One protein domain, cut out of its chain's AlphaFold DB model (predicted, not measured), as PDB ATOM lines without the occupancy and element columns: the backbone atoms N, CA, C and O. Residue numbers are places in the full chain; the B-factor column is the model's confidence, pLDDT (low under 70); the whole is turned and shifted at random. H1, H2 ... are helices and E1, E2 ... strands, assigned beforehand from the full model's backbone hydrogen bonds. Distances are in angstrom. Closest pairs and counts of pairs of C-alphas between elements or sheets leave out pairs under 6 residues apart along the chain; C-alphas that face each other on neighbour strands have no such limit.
ATOM      1  N   GLU A  82     -16.610 -15.007 -27.543       68.31
ATOM      2  CA  GLU A  82     -17.235 -15.814 -26.489       68.31
ATOM      3  C   GLU A  82     -17.421 -17.289 -26.901       68.31
ATOM      4  O   GLU A  82     -17.242 -18.180 -26.072       68.31
ATOM      5  N   VAL A  83     -17.662 -17.587 -28.185       66.94
ATOM      6  CA  VAL A  83     -17.798 -18.974 -28.676       66.94
ATOM      7  C   VAL A  83     -16.453 -19.703 -28.699       66.94
ATOM      8  O   VAL A  83     -16.395 -20.892 -28.402       66.94
ATOM      9  N   ILE A  84     -15.344 -19.016 -28.981       69.25
ATOM     10  CA  ILE A  84     -14.006 -19.634 -28.961       69.25
ATOM     11  C   ILE A  84     -13.585 -19.948 -27.526       69.25
ATOM     12  O   ILE A  84     -13.037 -21.019 -27.258       69.25
ATOM     13  N   THR A  85     -13.874 -19.039 -26.593       73.69
ATOM     14  CA  THR A  85     -13.675 -19.300 -25.166       73.69
ATOM     15  C   THR A  85     -14.545 -20.460 -24.696       73.69
ATOM     16  O   THR A  85     -14.045 -21.302 -23.957       73.69
ATOM     17  N   ALA A  86     -15.791 -20.562 -25.168       74.44
ATOM     18  CA  ALA A  86     -16.665 -21.690 -24.859       74.44
ATOM     19  C   ALA A  86     -16.106 -23.024 -25.382       74.44
ATOM     20  O   ALA A  86     -16.072 -23.986 -24.628       74.44
ATOM     21  N   ILE A  87     -15.577 -23.077 -26.610       75.56
ATOM     22  CA  ILE A  87     -14.965 -24.299 -27.165       75.56
ATOM     23  C   ILE A  87     -13.692 -24.678 -26.396       75.56
ATOM     24  O   ILE A  87     -13.473 -25.845 -26.078       75.56
ATOM     25  N   GLY A  88     -12.839 -23.705 -26.062       75.25
ATOM     26  CA  GLY A  88     -11.657 -23.960 -25.233       75.25
ATOM     27  C   GLY A  88     -12.027 -24.443 -23.827       75.25
ATOM     28  O   GLY A  88     -11.404 -25.366 -23.301       75.25
ATOM     29  N   ALA A  89     -13.076 -23.860 -23.244       78.88
ATOM     30  CA  ALA A  89     -13.630 -24.283 -21.965       78.88
ATOM     31  C   ALA A  89     -14.269 -25.674 -22.049       78.88
ATOM     32  O   ALA A  89     -14.143 -26.441 -21.103       78.88
ATOM     33  N   GLU A  90     -14.889 -26.033 -23.172       78.69
ATOM     34  CA  GLU A  90     -15.444 -27.363 -23.425       78.69
ATOM     35  C   GLU A  90     -14.336 -28.420 -23.488       78.69
ATOM     36  O   GLU A  90     -14.428 -29.449 -22.821       78.69
ATOM     37  N   GLN A  91     -13.238 -28.140 -24.196       75.12
ATOM     38  CA  GLN A  91     -12.072 -29.033 -24.230       75.12
ATOM     39  C   GLN A  91     -11.442 -29.206 -22.843       75.12
ATOM     40  O   GLN A  91     -11.036 -30.307 -22.466       75.12
ATOM     41  N   TRP A  92     -11.396 -28.131 -22.055       77.94
ATOM     42  CA  TRP A  92     -10.927 -28.183 -20.673       77.94
ATOM     43  C   TRP A  92     -11.889 -28.945 -19.753       77.94
ATOM     44  O   TRP A  92     -11.450 -29.739 -18.922       77.94
ATOM     45  N   ALA A  93     -13.196 -28.740 -19.910       80.75
ATOM     46  CA  ALA A  93     -14.229 -29.434 -19.150       80.75
ATOM     47  C   ALA A  93     -14.230 -30.937 -19.455       80.75
ATOM     48  O   ALA A  93     -14.317 -31.735 -18.527       80.75
ATOM     49  N   SER A  94     -14.044 -31.326 -20.719       78.50
ATOM     50  CA  SER A  94     -13.887 -32.728 -21.123       78.50
ATOM     51  C   SER A  94     -12.651 -33.370 -20.480       78.50
ATOM     52  O   SER A  94     -12.730 -34.456 -19.904       78.50
ATOM     53  N   ALA A  95     -11.512 -32.665 -20.474       76.44
ATOM     54  CA  ALA A  95     -10.309 -33.145 -19.795       76.44
ATOM     55  C   ALA A  95     -10.514 -33.276 -18.275       76.44
ATOM     56  O   ALA A  95     -10.004 -34.215 -17.665       76.44
ATOM     57  N   LEU A  96     -11.273 -32.360 -17.663       80.44
ATOM     58  CA  LEU A  96     -11.607 -32.414 -16.241       80.44
ATOM     59  C   LEU A  96     -12.523 -33.602 -15.916       80.44
ATOM     60  O   LEU A  96     -12.263 -34.305 -14.942       80.44
ATOM     61  N   GLN A  97     -13.529 -33.863 -16.754       81.81
ATOM     62  CA  GLN A  97     -14.397 -35.040 -16.637       81.81
ATOM     63  C   GLN A  97     -13.583 -36.334 -16.706       81.81
ATOM     64  O   GLN A  97     -13.704 -37.175 -15.822       81.81
ATOM     65  N   CYS A  98     -12.650 -36.442 -17.659       75.69
ATOM     66  CA  CYS A  98     -11.770 -37.609 -17.762       75.69
ATOM     67  C   CYS A  98     -10.934 -37.839 -16.488       75.69
ATOM     68  O   CYS A  98     -10.672 -38.981 -16.116       75.69
ATOM     69  N   VAL A  99     -10.487 -36.775 -15.811       79.44
ATOM     70  CA  VAL A  99      -9.758 -36.904 -14.535       79.44
ATOM     71  C   VAL A  99     -10.678 -37.370 -13.417       79.44
ATOM     72  O   VAL A  99     -10.283 -38.240 -12.646       79.44
ATOM     73  N   GLU A 100     -11.893 -36.830 -13.343       81.88
ATOM     74  CA  GLU A 100     -12.884 -37.245 -12.350       81.88
ATOM     75  C   GLU A 100     -13.245 -38.731 -12.510       81.88
ATOM     76  O   GLU A 100     -13.322 -39.471 -11.527       81.88
ATOM     77  N   ASP A 101     -13.402 -39.197 -13.747       81.69
ATOM     78  CA  ASP A 101     -13.730 -40.592 -14.037       81.69
ATOM     79  C   ASP A 101     -12.548 -41.536 -13.745       81.69
ATOM     80  O   ASP A 101     -12.728 -42.606 -13.155       81.69
ATOM     81  N   MET A 102     -11.311 -41.101 -14.004       75.12
ATOM     82  CA  MET A 102     -10.103 -41.818 -13.566       75.12
ATOM     83  C   MET A 102      -9.944 -41.846 -12.037       75.12
ATOM     84  O   MET A 102      -9.493 -42.855 -11.480       75.12
ATOM     85  N   GLU A 103     -10.340 -40.781 -11.335       80.62
ATOM     86  CA  GLU A 103     -10.325 -40.733  -9.871       80.62
ATOM     87  C   GLU A 103     -11.346 -41.712  -9.270       80.62
ATOM     88  O   GLU A 103     -11.014 -42.429  -8.320       80.62
ATOM     89  N   LYS A 104     -12.547 -41.828  -9.861       81.69
ATOM     90  CA  LYS A 104     -13.561 -42.829  -9.468       81.69
ATOM     91  C   LYS A 104     -13.051 -44.264  -9.606       81.69
ATOM     92  O   LYS A 104     -13.422 -45.125  -8.808       81.69
ATOM     93  N   LEU A 105     -12.177 -44.525 -10.578       75.81
ATOM     94  CA  LEU A 105     -11.511 -45.819 -10.757       75.81
ATOM     95  C   LEU A 105     -10.371 -46.072  -9.747       75.81
ATOM     96  O   LEU A 105      -9.817 -47.172  -9.716       75.81
ATOM     97  N   GLY A 106     -10.043 -45.093  -8.897       76.31
ATOM     98  CA  GLY A 106      -9.019 -45.191  -7.855       76.31
ATOM     99  C   GLY A 106      -7.625 -44.724  -8.285       76.31
ATOM    100  O   GLY A 106      -6.676 -44.862  -7.509       76.31
ATOM    101  N   TYR A 107      -7.479 -44.146  -9.481       72.50
ATOM    102  CA  TYR A 107      -6.190 -43.720 -10.033       72.50
ATOM    103  C   TYR A 107      -5.892 -42.247  -9.719       72.50
ATOM    104  O   TYR A 107      -5.954 -41.376 -10.583       72.50
ATOM    105  N   LYS A 108      -5.516 -41.962  -8.466       68.69
ATOM    106  CA  LYS A 108      -5.196 -40.595  -7.992       68.69
ATOM    107  C   LYS A 108      -3.930 -39.964  -8.588       68.69
ATOM    108  O   LYS A 108      -3.720 -38.768  -8.425       68.69
ATOM    109  N   GLU A 109      -3.077 -40.742  -9.254       72.81
ATOM    110  CA  GLU A 109      -1.868 -40.225  -9.918       72.81
ATOM    111  C   GLU A 109      -2.169 -39.592 -11.291       72.81
ATOM    112  O   GLU A 109      -1.315 -38.927 -11.887       72.81
ATOM    113  N   TRP A 110      -3.391 -39.770 -11.806       70.25
ATOM    114  CA  TRP A 110      -3.815 -39.169 -13.061       70.25
ATOM    115  C   TRP A 110      -4.147 -37.687 -12.861       70.25
ATOM    116  O   TRP A 110      -5.003 -37.324 -12.063       70.25
ATOM    117  N   THR A 111      -3.455 -36.805 -13.587       78.31
ATOM    118  CA  THR A 111      -3.622 -35.351 -13.456       78.31
ATOM    119  C   THR A 111      -4.240 -34.771 -14.721       78.31
ATOM    120  O   THR A 111      -4.129 -35.355 -15.798       78.31
ATOM    121  N   ILE A 112      -4.818 -33.569 -14.623       78.44
ATOM    122  CA  ILE A 112      -5.366 -32.822 -15.774       78.44
ATOM    123  C   ILE A 112      -4.346 -32.677 -16.905       78.44
ATOM    124  O   ILE A 112      -4.717 -32.713 -18.072       78.44
ATOM    125  N   ARG A 113      -3.050 -32.569 -16.585       75.81
ATOM    126  CA  ARG A 113      -1.995 -32.518 -17.606       75.81
ATOM    127  C   ARG A 113      -1.943 -33.813 -18.415       75.81
ATOM    128  O   ARG A 113      -1.886 -33.747 -19.636       75.81
ATOM    129  N   HIS A 114      -2.020 -34.967 -17.753       74.75
ATOM    130  CA  HIS A 114      -2.048 -36.275 -18.413       74.75
ATOM    131  C   HIS A 114      -3.310 -36.452 -19.266       74.75
ATOM    132  O   HIS A 114      -3.206 -36.884 -20.411       74.75
ATOM    133  N   ALA A 115      -4.475 -36.030 -18.763       74.50
ATOM    134  CA  ALA A 115      -5.726 -36.048 -19.525       74.50
ATOM    135  C   ALA A 115      -5.673 -35.133 -20.759       74.50
ATOM    136  O   ALA A 115      -6.111 -35.518 -21.838       74.50
ATOM    137  N   PHE A 116      -5.086 -33.944 -20.626       75.19
ATOM    138  CA  PHE A 116      -4.944 -33.008 -21.737       75.19
ATOM    139  C   PHE A 116      -3.998 -33.545 -22.820       75.19
ATOM    140  O   PHE A 116      -4.323 -33.492 -24.003       75.19
ATOM    141  N   PHE A 117      -2.860 -34.126 -22.429       74.31
ATOM    142  CA  PHE A 117      -1.942 -34.784 -23.366       74.31
ATOM    143  C   PHE A 117      -2.570 -36.004 -24.058       74.31
ATOM    144  O   PHE A 117      -2.354 -36.206 -25.255       74.31
ATOM    145  N   ALA A 118      -3.384 -36.780 -23.334       76.69
ATOM    146  CA  ALA A 118      -4.164 -37.880 -23.898       76.69
ATOM    147  C   ALA A 118      -5.155 -37.384 -24.962       76.69
ATOM    148  O   ALA A 118      -5.132 -37.867 -26.092       76.69
ATOM    149  N   ASN A 119      -5.953 -36.364 -24.633       73.88
ATOM    150  CA  ASN A 119      -6.968 -35.795 -25.527       73.88
ATOM    151  C   ASN A 119      -6.354 -35.094 -26.753       73.88
ATOM    152  O   ASN A 119      -6.942 -35.069 -27.832       73.88
ATOM    153  N   MET A 120      -5.124 -34.581 -26.638       72.12
ATOM    154  CA  MET A 120      -4.368 -34.078 -27.792       72.12
ATOM    155  C   MET A 120      -3.781 -35.186 -28.687       72.12
ATOM    156  O   MET A 120      -3.227 -34.883 -29.744       72.12
ATOM    157  N   GLY A 121      -3.917 -36.460 -28.306       70.56
ATOM    158  CA  GLY A 121      -3.494 -37.609 -29.108       70.56
ATOM    159  C   GLY A 121      -2.012 -37.969 -28.984       70.56
ATOM    160  O   GLY A 121      -1.486 -38.674 -29.846       70.56
ATOM    161  N   GLU A 122      -1.320 -37.505 -27.939       69.50
ATOM    162  CA  GLU A 122       0.096 -37.839 -27.719       69.50
ATOM    163  C   GLU A 122       0.294 -39.257 -27.148       69.50
ATOM    164  O   GLU A 122       1.363 -39.851 -27.293       69.50
ATOM    165  N   LEU A 123      -0.747 -39.852 -26.559       71.75
ATOM    166  CA  LEU A 123      -0.714 -41.239 -26.101       71.75
ATOM    167  C   LEU A 123      -0.992 -42.192 -27.264       71.75
ATOM    168  O   LEU A 123      -2.133 -42.353 -27.685       71.75
ATOM    169  N   MET A 124       0.049 -42.852 -27.770       72.06
ATOM    170  CA  MET A 124      -0.084 -43.920 -28.764       72.06
ATOM    171  C   MET A 124      -0.037 -45.283 -28.077       72.06
ATOM    172  O   MET A 124       0.969 -45.622 -27.452       72.06
ATOM    173  N   LEU A 125      -1.100 -46.081 -28.213       72.06
ATOM    174  CA  LEU A 125      -1.064 -47.473 -27.769       72.06
ATOM    175  C   LEU A 125      -0.431 -48.356 -28.844       72.06
ATOM    176  O   LEU A 125      -0.826 -48.333 -30.011       72.06
ATOM    177  N   GLU A 126       0.536 -49.170 -28.426       70.69
ATOM    178  CA  GLU A 126       1.132 -50.225 -29.244       70.69
ATOM    179  C   GLU A 126       0.611 -51.569 -28.738       70.69
ATOM    180  O   GLU A 126       0.971 -52.018 -27.653       70.69
ATOM    181  N   THR A 127      -0.274 -52.197 -29.511       70.62
ATOM    182  CA  THR A 127      -0.736 -53.568 -29.249       70.62
ATOM    183  C   THR A 127      -0.096 -54.485 -30.293       70.62
ATOM    184  O   THR A 127      -0.017 -54.074 -31.449       70.62
ATOM    185  N   PRO A 128       0.343 -55.710 -29.948       73.00
ATOM    186  CA  PRO A 128       0.929 -56.642 -30.920       73.00
ATOM    187  C   PRO A 128       0.034 -56.914 -32.138       73.00
ATOM    188  O   PRO A 128       0.537 -57.177 -33.227       73.00
ATOM    189  N   ASP A 129      -1.284 -56.818 -31.950       74.12
ATOM    190  CA  ASP A 129      -2.295 -57.171 -32.947       74.12
ATOM    191  C   ASP A 129      -2.723 -56.009 -33.863       74.12
ATOM    192  O   ASP A 129      -3.322 -56.251 -34.910       74.12
ATOM    193  N   PHE A 130      -2.440 -54.748 -33.500       69.06
ATOM    194  CA  PHE A 130      -2.976 -53.573 -34.201       69.06
ATOM    195  C   PHE A 130      -1.920 -52.486 -34.462       69.06
ATOM    196  O   PHE A 130      -0.993 -52.306 -33.672       69.06
ATOM    197  N   PRO A 131      -2.056 -51.715 -35.562       75.75
ATOM    198  CA  PRO A 131      -1.197 -50.564 -35.818       75.75
ATOM    199  C   PRO A 131      -1.388 -49.495 -34.737       75.75
ATOM    200  O   PRO A 131      -2.466 -49.366 -34.167       75.75
ATOM    201  N   LYS A 132      -0.343 -48.705 -34.478       75.31
ATOM    202  CA  LYS A 132      -0.338 -47.668 -33.436       75.31
ATOM    203  C   LYS A 132      -1.464 -46.663 -33.676       75.31
ATOM    204  O   LYS A 132      -1.513 -46.053 -34.746       75.31
ATOM    205  N   PHE A 133      -2.332 -46.472 -32.688       77.69
ATOM    206  CA  PHE A 133      -3.413 -45.489 -32.746       77.69
ATOM    207  C   PHE A 133      -3.364 -44.560 -31.525       77.69
ATOM    208  O   PHE A 133      -2.973 -45.006 -30.439       77.69
ATOM    209  N   PRO A 134      -3.699 -43.266 -31.697       74.31
ATOM    210  CA  PRO A 134      -3.810 -42.340 -30.579       74.31
ATOM    211  C   PRO A 134      -5.009 -42.727 -29.714       74.31
ATOM    212  O   PRO A 134      -6.058 -43.106 -30.240       74.31
ATOM    213  N   VAL A 135      -4.846 -42.638 -28.400       74.19
ATOM    214  CA  VAL A 135      -5.864 -43.017 -27.420       74.19
ATOM    215  C   VAL A 135      -6.230 -41.821 -26.572       74.19
ATOM    216  O   VAL A 135      -5.391 -41.248 -25.880       74.19
ATOM    217  N   ASP A 136      -7.509 -41.476 -26.642       78.19
ATOM    218  CA  ASP A 136      -8.108 -40.417 -25.845       78.19
ATOM    219  C   ASP A 136      -8.320 -40.859 -24.384       78.19
ATOM    220  O   ASP A 136      -8.384 -42.056 -24.078       78.19
ATOM    221  N   GLY A 137      -8.467 -39.896 -23.472       72.62
ATOM    222  CA  GLY A 137      -8.728 -40.133 -22.052       72.62
ATOM    223  C   GLY A 137      -9.928 -41.052 -21.808       72.62
ATOM    224  O   GLY A 137      -9.826 -41.964 -20.987       72.62
ATOM    225  N   GLN A 138     -11.011 -40.897 -22.579       73.81
ATOM    226  CA  GLN A 138     -12.203 -41.750 -22.473       73.81
ATOM    227  C   GLN A 138     -11.950 -43.187 -22.949       73.81
ATOM    228  O   GLN A 138     -12.405 -44.158 -22.342       73.81
ATOM    229  N   GLN A 139     -11.191 -43.356 -24.037       76.69
ATOM    230  CA  GLN A 139     -10.814 -44.692 -24.504       76.69
ATOM    231  C   GLN A 139      -9.875 -45.379 -23.509       76.69
ATOM    232  O   GLN A 139      -9.993 -46.586 -23.286       76.69
ATOM    233  N   LEU A 140      -8.973 -44.622 -22.883       77.31
ATOM    234  CA  LEU A 140      -8.086 -45.134 -21.847       77.31
ATOM    235  C   LEU A 140      -8.867 -45.560 -20.597       77.31
ATOM    236  O   LEU A 140      -8.606 -46.638 -20.063       77.31
ATOM    237  N   GLU A 141      -9.857 -44.772 -20.173       74.88
ATOM    238  CA  GLU A 141     -10.774 -45.130 -19.085       74.88
ATOM    239  C   GLU A 141     -11.502 -46.448 -19.381       74.88
ATOM    240  O   GLU A 141     -11.490 -47.364 -18.555       74.88
ATOM    241  N   TYR A 142     -12.065 -46.596 -20.584       80.06
ATOM    242  CA  TYR A 142     -12.746 -47.826 -20.995       80.06
ATOM    243  C   TYR A 142     -11.818 -49.053 -20.929       80.06
ATOM    244  O   TYR A 142     -12.205 -50.123 -20.446       80.06
ATOM    245  N   LEU A 143     -10.566 -48.903 -21.370       77.62
ATOM    246  CA  LEU A 143      -9.563 -49.971 -21.329       77.62
ATOM    247  C   LEU A 143      -9.126 -50.313 -19.895       77.62
ATOM    248  O   LEU A 143      -8.933 -51.495 -19.581       77.62
ATOM    249  N   LEU A 144      -9.022 -49.311 -19.019       75.88
ATOM    250  CA  LEU A 144      -8.726 -49.480 -17.593       75.88
ATOM    251  C   LEU A 144      -9.883 -50.158 -16.851       75.88
ATOM    252  O   LEU A 144      -9.652 -51.097 -16.086       75.88
ATOM    253  N   GLN A 145     -11.127 -49.758 -17.121       77.69
ATOM    254  CA  GLN A 145     -12.328 -50.351 -16.524       77.69
ATOM    255  C   GLN A 145     -12.448 -51.840 -16.873       77.69
ATOM    256  O   GLN A 145     -12.805 -52.666 -16.029       77.69
ATOM    257  N   LYS A 146     -12.108 -52.203 -18.112       79.25
ATOM    258  CA  LYS A 146     -12.106 -53.593 -18.586       79.25
ATOM    259  C   LYS A 146     -10.843 -54.382 -18.204       79.25
ATOM    260  O   LYS A 146     -10.780 -55.573 -18.499       79.25
ATOM    261  N   LYS A 147      -9.874 -53.753 -17.522       69.56
ATOM    262  CA  LYS A 147      -8.583 -54.335 -17.101       69.56
ATOM    263  C   LYS A 147      -7.745 -54.915 -18.250       69.56
ATOM    264  O   LYS A 147      -6.994 -55.865 -18.041       69.56
ATOM    265  N   TYR A 148      -7.847 -54.348 -19.452       67.62
ATOM    266  CA  TYR A 148      -7.032 -54.787 -20.591       67.62
ATOM    267  C   TYR A 148      -5.588 -54.271 -20.530       67.62
ATOM    268  O   TYR A 148      -4.714 -54.841 -21.178       67.62
ATOM    269  N   LEU A 149      -5.327 -53.222 -19.745       68.06
ATOM    270  CA  LEU A 149      -4.007 -52.611 -19.600       68.06
ATOM    271  C   LEU A 149      -3.624 -52.484 -18.116       68.06
ATOM    272  O   LEU A 149      -4.464 -52.068 -17.313       68.06
ATOM    273  N   PRO A 150      -2.370 -52.789 -17.729       64.38
ATOM    274  CA  PRO A 150      -1.829 -52.315 -16.460       64.38
ATOM    275  C   PRO A 150      -1.709 -50.784 -16.511       64.38
ATOM    276  O   PRO A 150      -1.279 -50.236 -17.527       64.38
ATOM    277  N   PHE A 151      -2.103 -50.090 -15.436       60.09
ATOM    278  CA  PHE A 151      -2.010 -48.628 -15.367       60.09
ATOM    279  C   PHE A 151      -0.560 -48.199 -15.635       60.09
ATOM    280  O   PHE A 151       0.342 -48.673 -14.932       60.09
ATOM    281  N   PRO A 152      -0.301 -47.344 -16.640       58.81
ATOM    282  CA  PRO A 152       1.045 -46.865 -16.873       58.81
ATOM    283  C   PRO A 152       1.406 -45.930 -15.718       58.81
ATOM    284  O   PRO A 152       0.924 -44.802 -15.655       58.81
ATOM    285  N   THR A 153       2.252 -46.387 -14.793       47.03
ATOM    286  CA  THR A 153       2.956 -45.501 -13.860       47.03
ATOM    287  C   THR A 153       3.710 -44.492 -14.716       47.03
ATOM    288  O   THR A 153       4.676 -44.856 -15.393       47.03
ATOM    289  N   VAL A 154       3.206 -43.257 -14.794       55.38
ATOM    290  CA  VAL A 154       3.678 -42.269 -15.765       55.38
ATOM    291  C   VAL A 154       5.085 -41.838 -15.369       55.38
ATOM    292  O   VAL A 154       5.294 -40.923 -14.577       55.38
ATOM    293  N   ALA A 155       6.078 -42.526 -15.924       40.53
ATOM    294  CA  ALA A 155       7.437 -42.043 -15.962       40.53
ATOM    295  C   ALA A 155       7.418 -40.739 -16.764       40.53
ATOM    296  O   ALA A 155       7.210 -40.742 -17.975       40.53
TER     297      ALA A 155
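This is residues 82 to 155 of the 171 residues of an uncharacterized protein of Deltaproteobacteria bacterium (UniProt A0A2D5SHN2). A small two-stranded hairpin, E1 and E2, lies at one end of the longest axis, and the long helix H1 runs to the other end, where its residues 82 to 90 stick out free. Between these ends two short helices pack on part of H1: H2 crosses it and H3 runs beside it the same way. The 74 printed residues have three named helices and two named strands, in the order H1 H2 E1 E2 H3; the class is mostly helix, and the sheet, E1 - E2, is antiparallel. The whole is only just compact, close to loose, with a radius of gyration of the C-alphas of 13.1 A and spans of 45 by 28 by 22 A.

Start at E1, residues 124 to 127, and E2, residues 130 to 134, an antiparallel hairpin at 161 degrees; N 125 and O 133 are within hydrogen-bond range at 3.1 A. Both are apart from H1, residues 82 to 104. With residues 92 to 99 alone, H1 touches H2, residues 112 to 119, about perpendicular at 74 degrees; their closest C-alphas, of Ala 95 and Ala 115, are 5.4 A apart. With residues 95 to 102 alone, H1 touches H3, residues 137 to 145, at a shallow tilt of 14 degrees, the same way; the closest C-alphas, of Cys 98 and Gly 137, are 5.8 A apart. H2 and H3 only just touch, with 3 pairs of C-alphas within 8 A, the closest being Ala 118 and Gly 137 at 5.4 A. In H1, H2 and H3 every O i to N i+4 pair is within hydrogen-bond range.

Find C-alpha 124 at (-0.084, -43.920, -28.764), where E1 begins its 9.7 A; E2 spans 11.8 A. H1 begins at C-alpha 82, (-17.235, -15.814, -26.489), and runs 32.1 A. H2 spans 10.3 A, and H3 runs 12.2 A to C-alpha 145 at (-12.328, -50.351, -16.524).

Look to Glu 82 and Pro 128 for the two C-alphas farthest apart, 44.9 A. The printed part has no cut and no long link. The pLDDT is under 70 at 15 residues, among them 82 to 84 and 147 to 155.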